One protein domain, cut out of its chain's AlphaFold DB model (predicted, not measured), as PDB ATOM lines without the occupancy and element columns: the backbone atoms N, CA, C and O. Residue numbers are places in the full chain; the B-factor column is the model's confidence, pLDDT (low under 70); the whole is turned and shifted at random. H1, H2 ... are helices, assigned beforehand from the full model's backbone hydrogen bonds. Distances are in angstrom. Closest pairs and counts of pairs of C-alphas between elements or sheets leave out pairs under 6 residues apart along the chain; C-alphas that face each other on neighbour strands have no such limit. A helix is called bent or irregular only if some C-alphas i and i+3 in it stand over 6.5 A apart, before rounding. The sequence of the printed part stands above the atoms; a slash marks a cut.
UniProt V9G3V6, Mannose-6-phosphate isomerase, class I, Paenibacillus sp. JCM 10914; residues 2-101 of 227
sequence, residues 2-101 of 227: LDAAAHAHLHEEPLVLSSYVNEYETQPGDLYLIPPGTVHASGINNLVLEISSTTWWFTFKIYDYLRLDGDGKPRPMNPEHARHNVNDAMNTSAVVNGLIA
ATOM      1  N   LEU A   2      86.573 167.666 186.646       90.31
ATOM      2  CA  LEU A   2      87.321 166.713 187.487       90.31
ATOM      3  C   LEU A   2      86.904 166.746 188.967       90.31
ATOM      4  O   LEU A   2      86.596 165.702 189.533       90.31
ATOM      5  N   ASP A   3      86.805 167.939 189.561       91.19
ATOM      6  CA  ASP A   3      86.400 168.085 190.967       91.19
ATOM      7  C   ASP A   3      84.945 167.647 191.196       91.19
ATOM      8  O   ASP A   3      84.635 167.005 192.194       91.19
ATOM      9  N   ALA A   4      84.059 167.921 190.235       91.44
ATOM     10  CA  ALA A   4      82.666 167.492 190.296       91.44
ATOM     11  C   ALA A   4      82.530 165.964 190.179       91.44
ATOM     12  O   ALA A   4      81.700 165.367 190.854       91.44
ATOM     13  N   ALA A   5      83.375 165.317 189.371       90.88
ATOM     14  CA  ALA A   5      83.430 163.862 189.281       90.88
ATOM     15  C   ALA A   5      83.992 163.220 190.562       90.88
ATOM     16  O   ALA A   5      83.495 162.181 190.995       90.88
ATOM     17  N   ALA A   6      84.988 163.850 191.195       88.38
ATOM     18  CA  ALA A   6      85.506 163.415 192.489       88.38
ATOM     19  C   ALA A   6      84.451 163.556 193.600       88.38
ATOM     20  O   ALA A   6      84.259 162.622 194.375       88.38
ATOM     21  N   HIS A   7      83.724 164.679 193.633       90.12
ATOM     22  CA  HIS A   7      82.597 164.887 194.548       90.12
ATOM     23  C   HIS A   7      81.506 163.832 194.338       90.12
ATOM     24  O   HIS A   7      81.087 163.186 195.293       90.12
ATOM     25  N   ALA A   8      81.092 163.605 193.088       90.31
ATOM     26  CA  ALA A   8      80.105 162.587 192.737       90.31
ATOM     27  C   ALA A   8      80.494 161.200 193.269       90.31
ATOM     28  O   ALA A   8      79.667 160.496 193.835       90.31
ATOM     29  N   HIS A   9      81.767 160.821 193.129       86.00
ATOM     30  CA  HIS A   9      82.273 159.548 193.634       86.00
ATOM     31  C   HIS A   9      82.309 159.482 195.166       86.00
ATOM     32  O   HIS A   9      81.914 158.474 195.738       86.00
ATOM     33  N   LEU A  10      82.773 160.547 195.829       87.75
ATOM     34  CA  LEU A  10      82.892 160.599 197.288       87.75
ATOM     35  C   LEU A  10      81.529 160.577 197.992       87.75
ATOM     36  O   LEU A  10      81.411 160.014 199.077       87.75
ATOM     37  N   HIS A  11      80.526 161.208 197.384       90.38
ATOM     38  CA  HIS A  11      79.193 161.375 197.963       90.38
ATOM     39  C   HIS A  11      78.141 160.437 197.363       90.38
ATOM     40  O   HIS A  11      76.993 160.478 197.787       90.38
ATOM     41  N   GLU A  12      78.521 159.593 196.398       89.25
ATOM     42  CA  GLU A  12      77.612 158.701 195.659       89.25
ATOM     43  C   GLU A  12      76.451 159.451 194.973       89.25
ATOM     44  O   GLU A  12      75.356 158.925 194.770       89.25
ATOM     45  N   GLU A  13      76.706 160.695 194.570       91.81
ATOM     46  CA  GLU A  13      75.734 161.568 193.919       91.81
ATOM     47  C   GLU A  13      75.992 161.612 192.407       91.81
ATOM     48  O   GLU A  13      77.073 162.026 191.983       91.81
ATOM     49  N   PRO A  14      75.035 161.199 191.556       91.25
ATOM     50  CA  PRO A  14      75.239 161.198 190.114       91.25
ATOM     51  C   PRO A  14      75.552 162.588 189.553       91.25
ATOM     52  O   PRO A  14      74.849 163.567 189.805       91.25
ATOM     53  N   LEU A  15      76.578 162.655 188.707       91.69
ATOM     54  CA  LEU A  15      76.942 163.867 187.986       91.69
ATOM     55  C   LEU A  15      76.055 164.057 186.746       91.69
ATOM     56  O   LEU A  15      75.971 163.168 185.895       91.69
ATOM     57  N   VAL A  16      75.472 165.248 186.588       91.06
ATOM     58  CA  VAL A  16      74.818 165.664 185.336       91.06
ATOM     59  C   VAL A  16      75.898 166.066 184.324       91.06
ATOM     60  O   VAL A  16      76.379 167.198 184.323       91.06
ATOM     61  N   LEU A  17      76.321 165.117 183.482       89.38
ATOM     62  CA  LEU A  17      77.454 165.295 182.562       89.38
ATOM     63  C   LEU A  17      77.269 166.440 181.563       89.38
ATOM     64  O   LEU A  17      78.221 167.189 181.348       89.38
ATOM     65  N   SER A  18      76.060 166.634 181.032       89.81
ATOM     66  CA  SER A  18      75.731 167.705 180.078       89.81
ATOM     67  C   SER A  18      76.008 169.121 180.598       89.81
ATOM     68  O   SER A  18      76.089 170.066 179.820       89.81
ATOM     69  N   SER A  19      76.199 169.295 181.913       92.31
ATOM     70  CA  SER A  19      76.624 170.572 182.507       92.31
ATOM     71  C   SER A  19      78.129 170.848 182.372       92.31
ATOM     72  O   SER A  19      78.575 171.956 182.660       92.31
ATOM     73  N   TYR A  20      78.923 169.849 181.981       91.06
ATOM     74  CA  TYR A  20      80.389 169.906 181.971       91.06
ATOM     75  C   TYR A  20      81.023 169.518 180.636       91.06
ATOM     76  O   TYR A  20      82.170 169.894 180.397       91.06
ATOM     77  N   VAL A  21      80.325 168.749 179.801       91.75
ATOM     78  CA  VAL A  21      80.812 168.301 178.492       91.75
ATOM     79  C   VAL A  21      79.790 168.621 177.408       91.75
ATOM     80  O   VAL A  21      78.595 168.710 177.678       91.75
ATOM     81  N   ASN A  22      80.268 168.792 176.175       93.62
ATOM     82  CA  ASN A  22      79.389 168.930 175.019       93.62
ATOM     83  C   ASN A  22      78.773 167.568 174.663       93.62
ATOM     84  O   ASN A  22      79.459 166.546 174.715       93.62
ATOM     85  N   GLU A  23      77.514 167.574 174.232       93.75
ATOM     86  CA  GLU A  23      76.811 166.397 173.720       93.75
ATOM     87  C   GLU A  23      76.448 166.628 172.250       93.75
ATOM     88  O   GLU A  23      75.958 167.698 171.883       93.75
ATOM     89  N   TYR A  24      76.708 165.627 171.410       93.25
ATOM     90  CA  TYR A  24      76.416 165.661 169.979       93.25
ATOM     91  C   TYR A  24      75.677 164.383 169.595       93.25
ATOM     92  O   TYR A  24      76.102 163.286 169.962       93.25
ATOM     93  N   GLU A  25      74.570 164.525 168.866       93.25
ATOM     94  CA  GLU A  25      73.878 163.378 168.281       93.25
ATOM     95  C   GLU A  25      74.718 162.791 167.147       93.25
ATOM     96  O   GLU A  25      75.176 163.517 166.265       93.25
ATOM     97  N   THR A  26      74.908 161.474 167.172       93.44
ATOM     98  CA  THR A  26      75.684 160.741 166.172       93.44
ATOM     99  C   THR A  26      74.770 160.126 165.115       93.44
ATOM    100  O   THR A  26      73.669 159.660 165.410       93.44
ATOM    101  N   GLN A  27      75.241 160.088 163.871       93.69
ATOM    102  CA  GLN A  27      74.626 159.347 162.772       93.69
ATOM    103  C   GLN A  27      75.596 158.289 162.223       93.69
ATOM    104  O   GLN A  27      76.818 158.461 162.291       93.69
ATOM    105  N   PRO A  28      75.089 157.176 161.653       93.94
ATOM    106  CA  PRO A  28      75.939 156.192 160.996       93.94
ATOM    107  C   PRO A  28      76.835 156.830 159.927       93.94
ATOM    108  O   PRO A  28      76.361 157.454 158.978       93.94
ATOM    109  N   GLY A  29      78.145 156.631 160.068       92.88
ATOM    110  CA  GLY A  29      79.147 157.164 159.147       92.88
ATOM    111  C   GLY A  29      79.717 158.532 159.525       92.88
ATOM    112  O   GLY A  29      80.574 159.018 158.781       92.88
ATOM    113  N   ASP A  30      79.295 159.124 160.643       94.50
ATOM    114  CA  ASP A  30      80.007 160.248 161.250       94.50
ATOM    115  C   ASP A  30      81.408 159.822 161.703       94.50
ATOM    116  O   ASP A  30      81.634 158.681 162.115       94.50
ATOM    117  N   LEU A  31      82.352 160.761 161.655       94.81
ATOM    118  CA  LEU A  31      83.699 160.571 162.178       94.81
ATOM    119  C   LEU A  31      84.045 161.698 163.147       94.81
ATOM    120  O   LEU A  31      83.890 162.880 162.837       94.81
ATOM    121  N   TYR A  32      84.548 161.301 164.310       94.31
ATOM    122  CA  TYR A  32      84.980 162.194 165.374       94.31
ATOM    123  C   TYR A  32      86.481 162.020 165.574       94.31
ATOM    124  O   TYR A  32      86.976 160.908 165.750       94.31
ATOM    125  N   LEU A  33      87.209 163.128 165.518       92.88
ATOM    126  CA  LEU A  33      88.636 163.184 165.784       92.88
ATOM    127  C   LEU A  33      88.812 163.450 167.273       92.88
ATOM    128  O   LEU A  33      88.249 164.401 167.813       92.88
ATOM    129  N   ILE A  34      89.607 162.614 167.931       92.00
ATOM    130  CA  ILE A  34      89.828 162.683 169.376       92.00
ATOM    131  C   ILE A  34      91.332 162.864 169.619       92.00
ATOM    132  O   ILE A  34      92.042 161.886 169.854       92.00
ATOM    133  N   PRO A  35      91.858 164.101 169.513       89.19
ATOM    134  CA  PRO A  35      93.258 164.374 169.804       89.19
ATOM    135  C   PRO A  35      93.616 164.049 171.262       89.19
ATOM    136  O   PRO A  35      92.735 164.064 172.136       89.19
ATOM    137  N   PRO A  36      94.907 163.826 171.565       87.50
ATOM    138  CA  PRO A  36      95.378 163.620 172.930       87.50
ATOM    139  C   PRO A  36      94.903 164.714 173.896       87.50
ATOM    140  O   PRO A  36      94.904 165.904 173.576       87.50
ATOM    141  N   GLY A  37      94.492 164.299 175.094       89.75
ATOM    142  CA  GLY A  37      93.980 165.195 176.135       89.75
ATOM    143  C   GLY A  37      92.517 165.618 175.972       89.75
ATOM    144  O   GLY A  37      92.002 166.342 176.825       89.75
ATOM    145  N   THR A  38      91.820 165.153 174.932       92.50
ATOM    146  CA  THR A  38      90.380 165.393 174.757       92.50
ATOM    147  C   THR A  38      89.569 164.518 175.709       92.50
ATOM    148  O   THR A  38      89.626 163.287 175.642       92.50
ATOM    149  N   VAL A  39      88.761 165.137 176.570       93.06
ATOM    150  CA  VAL A  39      87.769 164.412 177.373       93.06
ATOM    151  C   VAL A  39      86.620 163.981 176.468       93.06
ATOM    152  O   VAL A  39      85.992 164.815 175.824       93.06
ATOM    153  N   HIS A  40      86.338 162.682 176.426       93.69
ATOM    154  CA  HIS A  40      85.306 162.122 175.561       93.69
ATOM    155  C   HIS A  40      84.679 160.869 176.179       93.69
ATOM    156  O   HIS A  40      85.261 160.215 177.046       93.69
ATOM    157  N   ALA A  41      83.481 160.541 175.709       92.12
ATOM    158  CA  ALA A  41      82.796 159.288 175.978       92.12
ATOM    159  C   ALA A  41      81.844 158.986 174.816       92.12
ATOM    160  O   ALA A  41      81.268 159.902 174.230       92.12
ATOM    161  N   SER A  42      81.656 157.709 174.496       91.75
ATOM    162  CA  SER A  42      80.607 157.280 173.571       91.75
ATOM    163  C   SER A  42      79.282 157.117 174.314       91.75
ATOM    164  O   SER A  42      79.236 156.464 175.361       91.75
ATOM    165  N   GLY A  43      78.199 157.653 173.753       89.06
ATOM    166  CA  GLY A  43      76.846 157.405 174.251       89.06
ATOM    167  C   GLY A  43      76.416 155.941 174.087       89.06
ATOM    168  O   GLY A  43      77.036 155.163 173.360       89.06
ATOM    169  N   ILE A  44      75.317 155.567 174.745       89.50
ATOM    170  CA  ILE A  44      74.729 154.225 174.619       89.50
ATOM    171  C   ILE A  44      74.307 153.928 173.171       89.50
ATOM    172  O   ILE A  44      74.016 154.841 172.405       89.50
ATOM    173  N   ASN A  45      74.237 152.642 172.814       91.50
ATOM    174  CA  ASN A  45      73.764 152.156 171.510       91.50
ATOM    175  C   ASN A  45      74.579 152.624 170.287       91.50
ATOM    176  O   ASN A  45      74.055 152.644 169.176       91.50
ATOM    177  N   ASN A  46      75.863 152.945 170.466       92.44
ATOM    178  CA  ASN A  46      76.788 153.202 169.363       92.44
ATOM    179  C   ASN A  46      77.664 151.969 169.094       92.44
ATOM    180  O   ASN A  46      78.275 151.428 170.016       92.44
ATOM    181  N   LEU A  47      77.763 151.562 167.826       92.88
ATOM    182  CA  LEU A  47      78.826 150.681 167.342       92.88
ATOM    183  C   LEU A  47      79.896 151.562 166.697       92.88
ATOM    184  O   LEU A  47      79.611 152.264 165.730       92.88
ATOM    185  N   VAL A  48      81.108 151.543 167.248       94.25
ATOM    186  CA  VAL A  48      82.189 152.454 166.854       94.25
ATOM    187  C   VAL A  48      83.349 151.660 166.266       94.25
ATOM    188  O   VAL A  48      83.808 150.691 166.867       94.25
ATOM    189  N   LEU A  49      83.838 152.102 165.106       94.88
ATOM    190  CA  LEU A  49      85.160 151.738 164.606       94.88
ATOM    191  C   LEU A  49      86.160 152.771 165.131       94.88
ATOM    192  O   LEU A  49      86.164 153.917 164.683       94.88
ATOM    193  N   GLU A  50      86.998 152.366 166.078       93.06
ATOM    194  CA  GLU A  50      88.072 153.204 166.605       93.06
ATOM    195  C   GLU A  50      89.376 152.920 165.852       93.06
ATOM    196  O   GLU A  50      89.821 151.777 165.760       93.06
ATOM    197  N   ILE A  51      89.992 153.970 165.305       90.88
ATOM    198  CA  ILE A  51      91.317 153.912 164.680       90.88
ATOM    199  C   ILE A  51      92.249 154.749 165.553       90.88
ATOM    200  O   ILE A  51      92.026 155.950 165.705       90.88
ATOM    201  N   SER A  52      93.282 154.129 166.127       87.12
ATOM    202  CA  SER A  52      94.197 154.784 167.064       87.12
ATOM    203  C   SER A  52      95.666 154.531 166.718       87.12
ATOM    204  O   SER A  52      96.036 153.519 166.124       87.12
ATOM    205  N   SER A  53      96.518 155.490 167.085       78.00
ATOM    206  CA  SER A  53      97.982 155.428 166.951       78.00
ATOM    207  C   SER A  53      98.682 155.186 168.292       78.00
ATOM    208  O   SER A  53      99.912 155.192 168.365       78.00
ATOM    209  N   THR A  54      97.922 154.997 169.375       65.38
ATOM    210  CA  THR A  54      98.458 154.842 170.728       65.38
ATOM    211  C   THR A  54      99.175 153.505 170.867       65.38
ATOM    212  O   THR A  54      98.547 152.452 170.933       65.38
ATOM    213  N   THR A  55     100.502 153.555 170.961       61.41
ATOM    214  CA  THR A  55     101.360 152.388 171.221       61.41
ATOM    215  C   THR A  55     101.310 151.921 172.682       61.41
ATOM    216  O   THR A  55     101.766 150.820 172.980       61.41
ATOM    217  N   TRP A  56     100.723 152.722 173.585       56.81
ATOM    218  CA  TRP A  56     100.617 152.453 175.024       56.81
ATOM    219  C   TRP A  56      99.236 152.845 175.568       56.81
ATOM    220  O   TRP A  56      98.713 153.914 175.257       56.81
ATOM    221  N   TRP A  57      98.648 151.979 176.394       60.84
ATOM    222  CA  TRP A  57      97.252 152.062 176.835       60.84
ATOM    223  C   TRP A  57      97.104 152.786 178.184       60.84
ATOM    224  O   TRP A  57      96.878 152.154 179.216       60.84
ATOM    225  N   PHE A  58      97.201 154.118 178.205       73.12
ATOM    226  CA  PHE A  58      96.817 154.901 179.387       73.12
ATOM    227  C   PHE A  58      95.456 155.565 179.167       73.12
ATOM    228  O   PHE A  58      95.351 156.627 178.563       73.12
ATOM    229  N   THR A  59      94.398 154.937 179.684       83.12
ATOM    230  CA  THR A  59      93.068 155.552 179.778       83.12
ATOM    231  C   THR A  59      92.872 156.089 181.190       83.12
ATOM    232  O   THR A  59      92.712 155.313 182.133       83.12
ATOM    233  N   PHE A  60      92.847 157.411 181.356       88.56
ATOM    234  CA  PHE A  60      92.536 158.027 182.646       88.56
ATOM    235  C   PHE A  60      91.031 158.253 182.774       88.56
ATOM    236  O   PHE A  60      90.473 159.200 182.222       88.56
ATOM    237  N   LYS A  61      90.356 157.361 183.504       88.88
ATOM    238  CA  LYS A  61      88.915 157.471 183.750       88.88
ATOM    239  C   LYS A  61      88.624 158.627 184.706       88.88
ATOM    240  O   LYS A  61      89.150 158.657 185.821       88.88
ATOM    241  N   ILE A  62      87.765 159.545 184.260       89.69
ATOM    242  CA  ILE A  62      87.321 160.719 185.026       89.69
ATOM    243  C   ILE A  62      86.007 160.445 185.756       89.69
ATOM    244  O   ILE A  62      85.876 160.807 186.915       89.69
ATOM    245  N   TYR A  63      85.029 159.835 185.090       90.12
ATOM    246  CA  TYR A  63      83.725 159.519 185.666       90.12
ATOM    247  C   TYR A  63      83.147 158.291 184.967       90.12
ATOM    248  O   TYR A  63      83.234 158.177 183.747       90.12
ATOM    249  N   ASP A  64      82.573 157.373 185.740       89.38
ATOM    250  CA  ASP A  64      82.086 156.082 185.241       89.38
ATOM    251  C   ASP A  64      80.656 155.777 185.718       89.38
ATOM    252  O   ASP A  64      80.307 154.627 185.981       89.38
ATOM    253  N   TYR A  65      79.828 156.821 185.862       89.69
ATOM    254  CA  TYR A  65      78.408 156.732 186.245       89.69
ATOM    255  C   TYR A  65      78.151 156.001 187.569       89.69
ATOM    256  O   TYR A  65      77.149 155.303 187.703       89.69
ATOM    257  N   LEU A  66      79.085 156.117 188.521       88.44
ATOM    258  CA  LEU A  66      79.050 155.415 189.814       88.44
ATOM    259  C   LEU A  66      78.861 153.895 189.677       88.44
ATOM    260  O   LEU A  66      78.362 153.227 190.581       88.44
ATOM    261  N   ARG A  67      79.259 153.321 188.533       87.88
ATOM    262  CA  ARG A  67      79.133 151.887 188.306       87.88
ATOM    263  C   ARG A  67      80.103 151.131 189.199       87.88
ATOM    264  O   ARG A  67      81.308 151.396 189.204       87.88
ATOM    265  N   LEU A  68      79.568 150.120 189.862       86.69
ATOM    266  CA  LEU A  68      80.351 149.184 190.645       86.69
ATOM    267  C   LEU A  68      81.057 148.173 189.727       86.69
ATOM    268  O   LEU A  68      80.675 147.971 188.567       86.69
ATOM    269  N   ASP A  69      82.137 147.595 190.233       85.81
ATOM    270  CA  ASP A  69      82.804 146.437 189.658       85.81
ATOM    271  C   ASP A  69      82.091 145.127 190.048       85.81
ATOM    272  O   ASP A  69      81.018 145.131 190.658       85.81
ATOM    273  N   GLY A  70      82.675 143.989 189.660       85.50
ATOM    274  CA  GLY A  70      82.122 142.665 189.965       85.50
ATOM    275  C   GLY A  70      82.082 142.326 191.460       85.50
ATOM    276  O   GLY A  70      81.308 141.458 191.850       85.50
ATOM    277  N   ASP A  71      82.856 143.035 192.286       88.00
ATOM    278  CA  ASP A  71      82.929 142.856 193.737       88.00
ATOM    279  C   ASP A  71      82.040 143.862 194.492       88.00
ATOM    280  O   ASP A  71      82.061 143.921 195.723       88.00
ATOM    281  N   GLY A  72      81.260 144.674 193.769       84.69
ATOM    282  CA  GLY A  72      80.395 145.699 194.348       84.69
ATOM    283  C   GLY A  72      81.147 146.941 194.832       84.69
ATOM    284  O   GLY A  72      80.582 147.723 195.594       84.69
ATOM    285  N   LYS A  73      82.402 147.148 194.415       81.56
ATOM    286  CA  LYS A  73      83.191 148.338 194.760       81.56
ATOM    287  C   LYS A  73      83.153 149.368 193.633       81.56
ATOM    288  O   LYS A  73      83.042 148.998 192.464       81.56
ATOM    289  N   PRO A  74      83.273 150.669 193.938       79.56
ATOM    290  CA  PRO A  74      83.446 151.678 192.904       79.56
ATOM    291  C   PRO A  74      84.694 151.393 192.063       79.56
ATOM    292  O   PRO A  74      85.766 151.099 192.595       79.56
ATOM    293  N   ARG A  75      84.567 151.501 190.737       83.12
ATOM    294  CA  ARG A  75      85.707 151.302 189.836       83.12
ATOM    295  C   ARG A  75      86.806 152.344 190.074       83.12
ATOM    296  O   ARG A  75      86.492 153.503 190.348       83.12
ATOM    297  N   PRO A  76      88.088 151.966 189.909       79.75
ATOM    298  CA  PRO A  76      89.193 152.890 190.112       79.75
ATOM    299  C   PRO A  76      89.126 154.053 189.116       79.75
ATOM    300  O   PRO A  76      88.920 153.862 187.915       79.75
ATOM    301  N   MET A  77      89.328 155.257 189.644       82.94
ATOM    302  CA  MET A  77      89.427 156.511 188.900       82.94
ATOM    303  C   MET A  77      90.832 157.098 189.071       82.94
ATOM    304  O   MET A  77      91.470 156.905 190.106       82.94
ATOM    305  N   ASN A  78      91.317 157.839 188.071       84.12
ATOM    306  CA  ASN A  78      92.663 158.430 188.080       84.12
ATOM    307  C   ASN A  78      92.606 159.956 187.869       84.12
ATOM    308  O   ASN A  78      93.186 160.454 186.901       84.12
ATOM    309  N   PRO A  79      91.911 160.715 188.740       82.88
ATOM    310  CA  PRO A  79      91.633 162.133 188.512       82.88
ATOM    311  C   PRO A  79      92.904 162.988 188.455       82.88
ATOM    312  O   PRO A  79      92.977 163.898 187.638       82.88
ATOM    313  N   GLU A  80      93.933 162.664 189.246       87.44
ATOM    314  CA  GLU A  80      95.200 163.405 189.224       87.44
ATOM    315  C   GLU A  80      95.985 163.186 187.930       87.44
ATOM    316  O   GLU A  80      96.500 164.137 187.347       87.44
ATOM    317  N   HIS A  81      96.034 161.959 187.408       89.00
ATOM    318  CA  HIS A  81      96.645 161.733 186.097       89.00
ATOM    319  C   HIS A  81      95.834 162.393 184.982       89.00
ATOM    320  O   HIS A  81      96.426 163.008 184.096       89.00
ATOM    321  N   ALA A  82      94.500 162.331 185.049       89.88
ATOM    322  CA  ALA A  82      93.641 163.045 184.113       89.88
ATOM    323  C   ALA A  82      93.930 164.555 184.142       89.88
ATOM    324  O   ALA A  82      94.141 165.143 183.089       89.88
ATOM    325  N   ARG A  83      94.052 165.171 185.326       90.81
ATOM    326  CA  ARG A  83      94.336 166.609 185.480       90.81
ATOM    327  C   ARG A  83      95.598 167.060 184.748       90.81
ATOM    328  O   ARG A  83      95.588 168.121 184.142       90.81
ATOM    329  N   HIS A  84      96.653 166.251 184.770       91.50
ATOM    330  CA  HIS A  84      97.911 166.570 184.087       91.50
ATOM    331  C   HIS A  84      97.870 166.348 182.565       91.50
ATOM    332  O   HIS A  84      98.793 166.772 181.877       91.50
ATOM    333  N   ASN A  85      96.849 165.661 182.042       91.06
ATOM    334  CA  ASN A  85      96.770 165.266 180.633       91.06
ATOM    335  C   ASN A  85      95.591 165.895 179.877       91.06
ATOM    336  O   ASN A  85      95.594 165.881 178.649       91.06
ATOM    337  N   VAL A  86      94.579 166.422 180.573       92.69
ATOM    338  CA  VAL A  86      93.449 167.116 179.945       92.69
ATOM    339  C   VAL A  86      93.951 168.375 179.247       92.69
ATOM    340  O   VAL A  86      94.706 169.163 179.813       92.69
ATOM    341  N   ASN A  87      93.506 168.567 178.009       92.44
ATOM    342  CA  ASN A  87      93.809 169.748 177.224       92.44
ATOM    343  C   ASN A  87      92.585 170.671 177.177       92.44
ATOM    344  O   ASN A  87      91.656 170.434 176.406       92.44
ATOM    345  N   ASP A  88      92.604 171.754 177.958       91.50
ATOM    346  CA  ASP A  88      91.500 172.728 178.025       91.50
ATOM    347  C   ASP A  88      91.243 173.466 176.693       91.50
ATOM    348  O   ASP A  88      90.181 174.067 176.495       91.50
ATOM    349  N   ALA A  89      92.181 173.403 175.739       92.88
ATOM    350  CA  ALA A  89      91.961 173.914 174.388       92.88
ATOM    351  C   ALA A  89      90.945 173.071 173.594       92.88
ATOM    352  O   ALA A  89      90.355 173.581 172.640       92.88
ATOM    353  N   MET A  90      90.689 171.817 173.994       92.94
ATOM    354  CA  MET A  90      89.701 170.916 173.381       92.94
ATOM    355  C   MET A  90      88.275 171.239 173.852       92.94
ATOM    356  O   MET A  90      87.562 170.408 174.409       92.94
ATOM    357  N   ASN A  91      87.865 172.489 173.641       93.00
ATOM    358  CA  ASN A  91      86.560 173.025 174.017       93.00
ATOM    359  C   ASN A  91      85.572 173.034 172.832       93.00
ATOM    360  O   ASN A  91      85.880 172.575 171.731       93.00
ATOM    361  N   THR A  92      84.374 173.594 173.030       94.19
ATOM    362  CA  THR A  92      83.312 173.670 172.006       94.19
ATOM    363  C   THR A  92      83.787 174.285 170.687       94.19
ATOM    364  O   THR A  92      83.399 173.816 169.619       94.19
ATOM    365  N   SER A  93      84.659 175.299 170.738       94.19
ATOM    366  CA  SER A  93      85.218 175.921 169.534       94.19
ATOM    367  C   SER A  93      86.102 174.942 168.763       94.19
ATOM    368  O   SER A  93      85.946 174.813 167.551       94.19
ATOM    369  N   ALA A  94      86.980 174.201 169.448       92.44
ATOM    370  CA  ALA A  94      87.801 173.173 168.807       92.44
ATOM    371  C   ALA A  94      86.925 172.110 168.133       92.44
ATOM    372  O   ALA A  94      87.169 171.759 166.977       92.44
ATOM    373  N   VAL A  95      85.856 171.669 168.811       92.31
ATOM    374  CA  VAL A  95      84.942 170.662 168.264       92.31
ATOM    375  C   VAL A  95      84.289 171.133 166.965       92.31
ATOM    376  O   VAL A  95      84.426 170.472 165.932       92.31
ATOM    377  N   VAL A  96      83.644 172.302 166.994       89.31
ATOM    378  CA  VAL A  96      82.924 172.876 165.844       89.31
ATOM    379  C   VAL A  96      83.860 173.185 164.671       89.31
ATOM    380  O   VAL A  96      83.463 173.057 163.506       89.31
ATOM    381  N   ASN A  97      85.101 173.576 164.965       88.44
ATOM    382  CA  ASN A  97      86.067 174.010 163.960       88.44
ATOM    383  C   ASN A  97      86.921 172.883 163.372       88.44
ATOM    384  O   ASN A  97      87.649 173.144 162.417       88.44
ATOM    385  N   GLY A  98      86.839 171.649 163.878       86.56
ATOM    386  CA  GLY A  98      87.597 170.567 163.248       86.56
ATOM    387  C   GLY A  98      87.733 169.247 163.991       86.56
ATOM    388  O   GLY A  98      88.590 168.467 163.583       86.56
ATOM    389  N   LEU A  99      86.961 168.973 165.053       92.25
ATOM    390  CA  LEU A  99      86.941 167.624 165.649       92.25
ATOM    391  C   LEU A  99      85.773 166.767 165.161       92.25
ATOM    392  O   LEU A  99      85.848 165.548 165.235       92.25
ATOM    393  N   ILE A 100      84.725 167.378 164.608       93.62
ATOM    394  CA  ILE A 100      83.711 166.656 163.834       93.62
ATOM    395  C   ILE A 100      84.125 166.721 162.364       93.62
ATOM    396  O   ILE A 100      84.288 167.812 161.807       93.62
ATOM    397  N   ALA A 101      84.332 165.556 161.753       92.19
ATOM    398  CA  ALA A 101      84.807 165.447 160.383       92.19
ATOM    399  C   ALA A 101      83.860 166.125 159.390       92.19
ATOM    400  O   ALA A 101      82.639 165.988 159.467       92.19
TER     401      ALA A 101
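AT A GLANCE: This is residues 2 to 101 of the 227 residues of the protein "Mannose-6-phosphate isomerase, class I" of Paenibacillus sp. JCM 10914 (UniProt V9G3V6). This domain has little regular structure: a body of folded loops, residues 12 to 78, with three short helices along one side, H1 towards one end, H3 towards the other and H2 between. Residues 23 to 51 run back and forth at the H3 end. The printed part has 100 residues, 25 of them in named helices, in the order H1, H2, H3, with no named strand: all helix. It is compact, radius of gyration of the C-alphas 14.7 A, spanning 38 by 31 by 28 A.

HOW THE PARTS SIT: H1, residues 2 to 11, and H2, residues 79 to 85, form a helical hairpin, opposite ways at a shallow tilt of 10 degrees. They only just touch, with 3 pairs of C-alphas within 8 A, the closest being Leu 2 and Pro 79, 6.4 A. H3, residues 92 to 99, is apart from both. In H1, H2 and H3 every O i to N i+4 pair is within hydrogen-bond range.

IN THESE COORDINATES: H1 begins at C-alpha 2 (87.321, 166.713, 187.487) and is 14.3 A long; H2 is 9.9 A. H3, 9.5 A, ends at C-alpha 99 (86.941, 167.624, 165.649) and is only just irregular: C-alphas 96 and 99 are 6.6 A apart.

THE WHOLE: The C-alphas farthest apart, Asp 71 and Asn 97, are 43.2 A apart. The printed part has no cut. The link H1 to H2 is long. Residues 54 to 57 have pLDDT under 70.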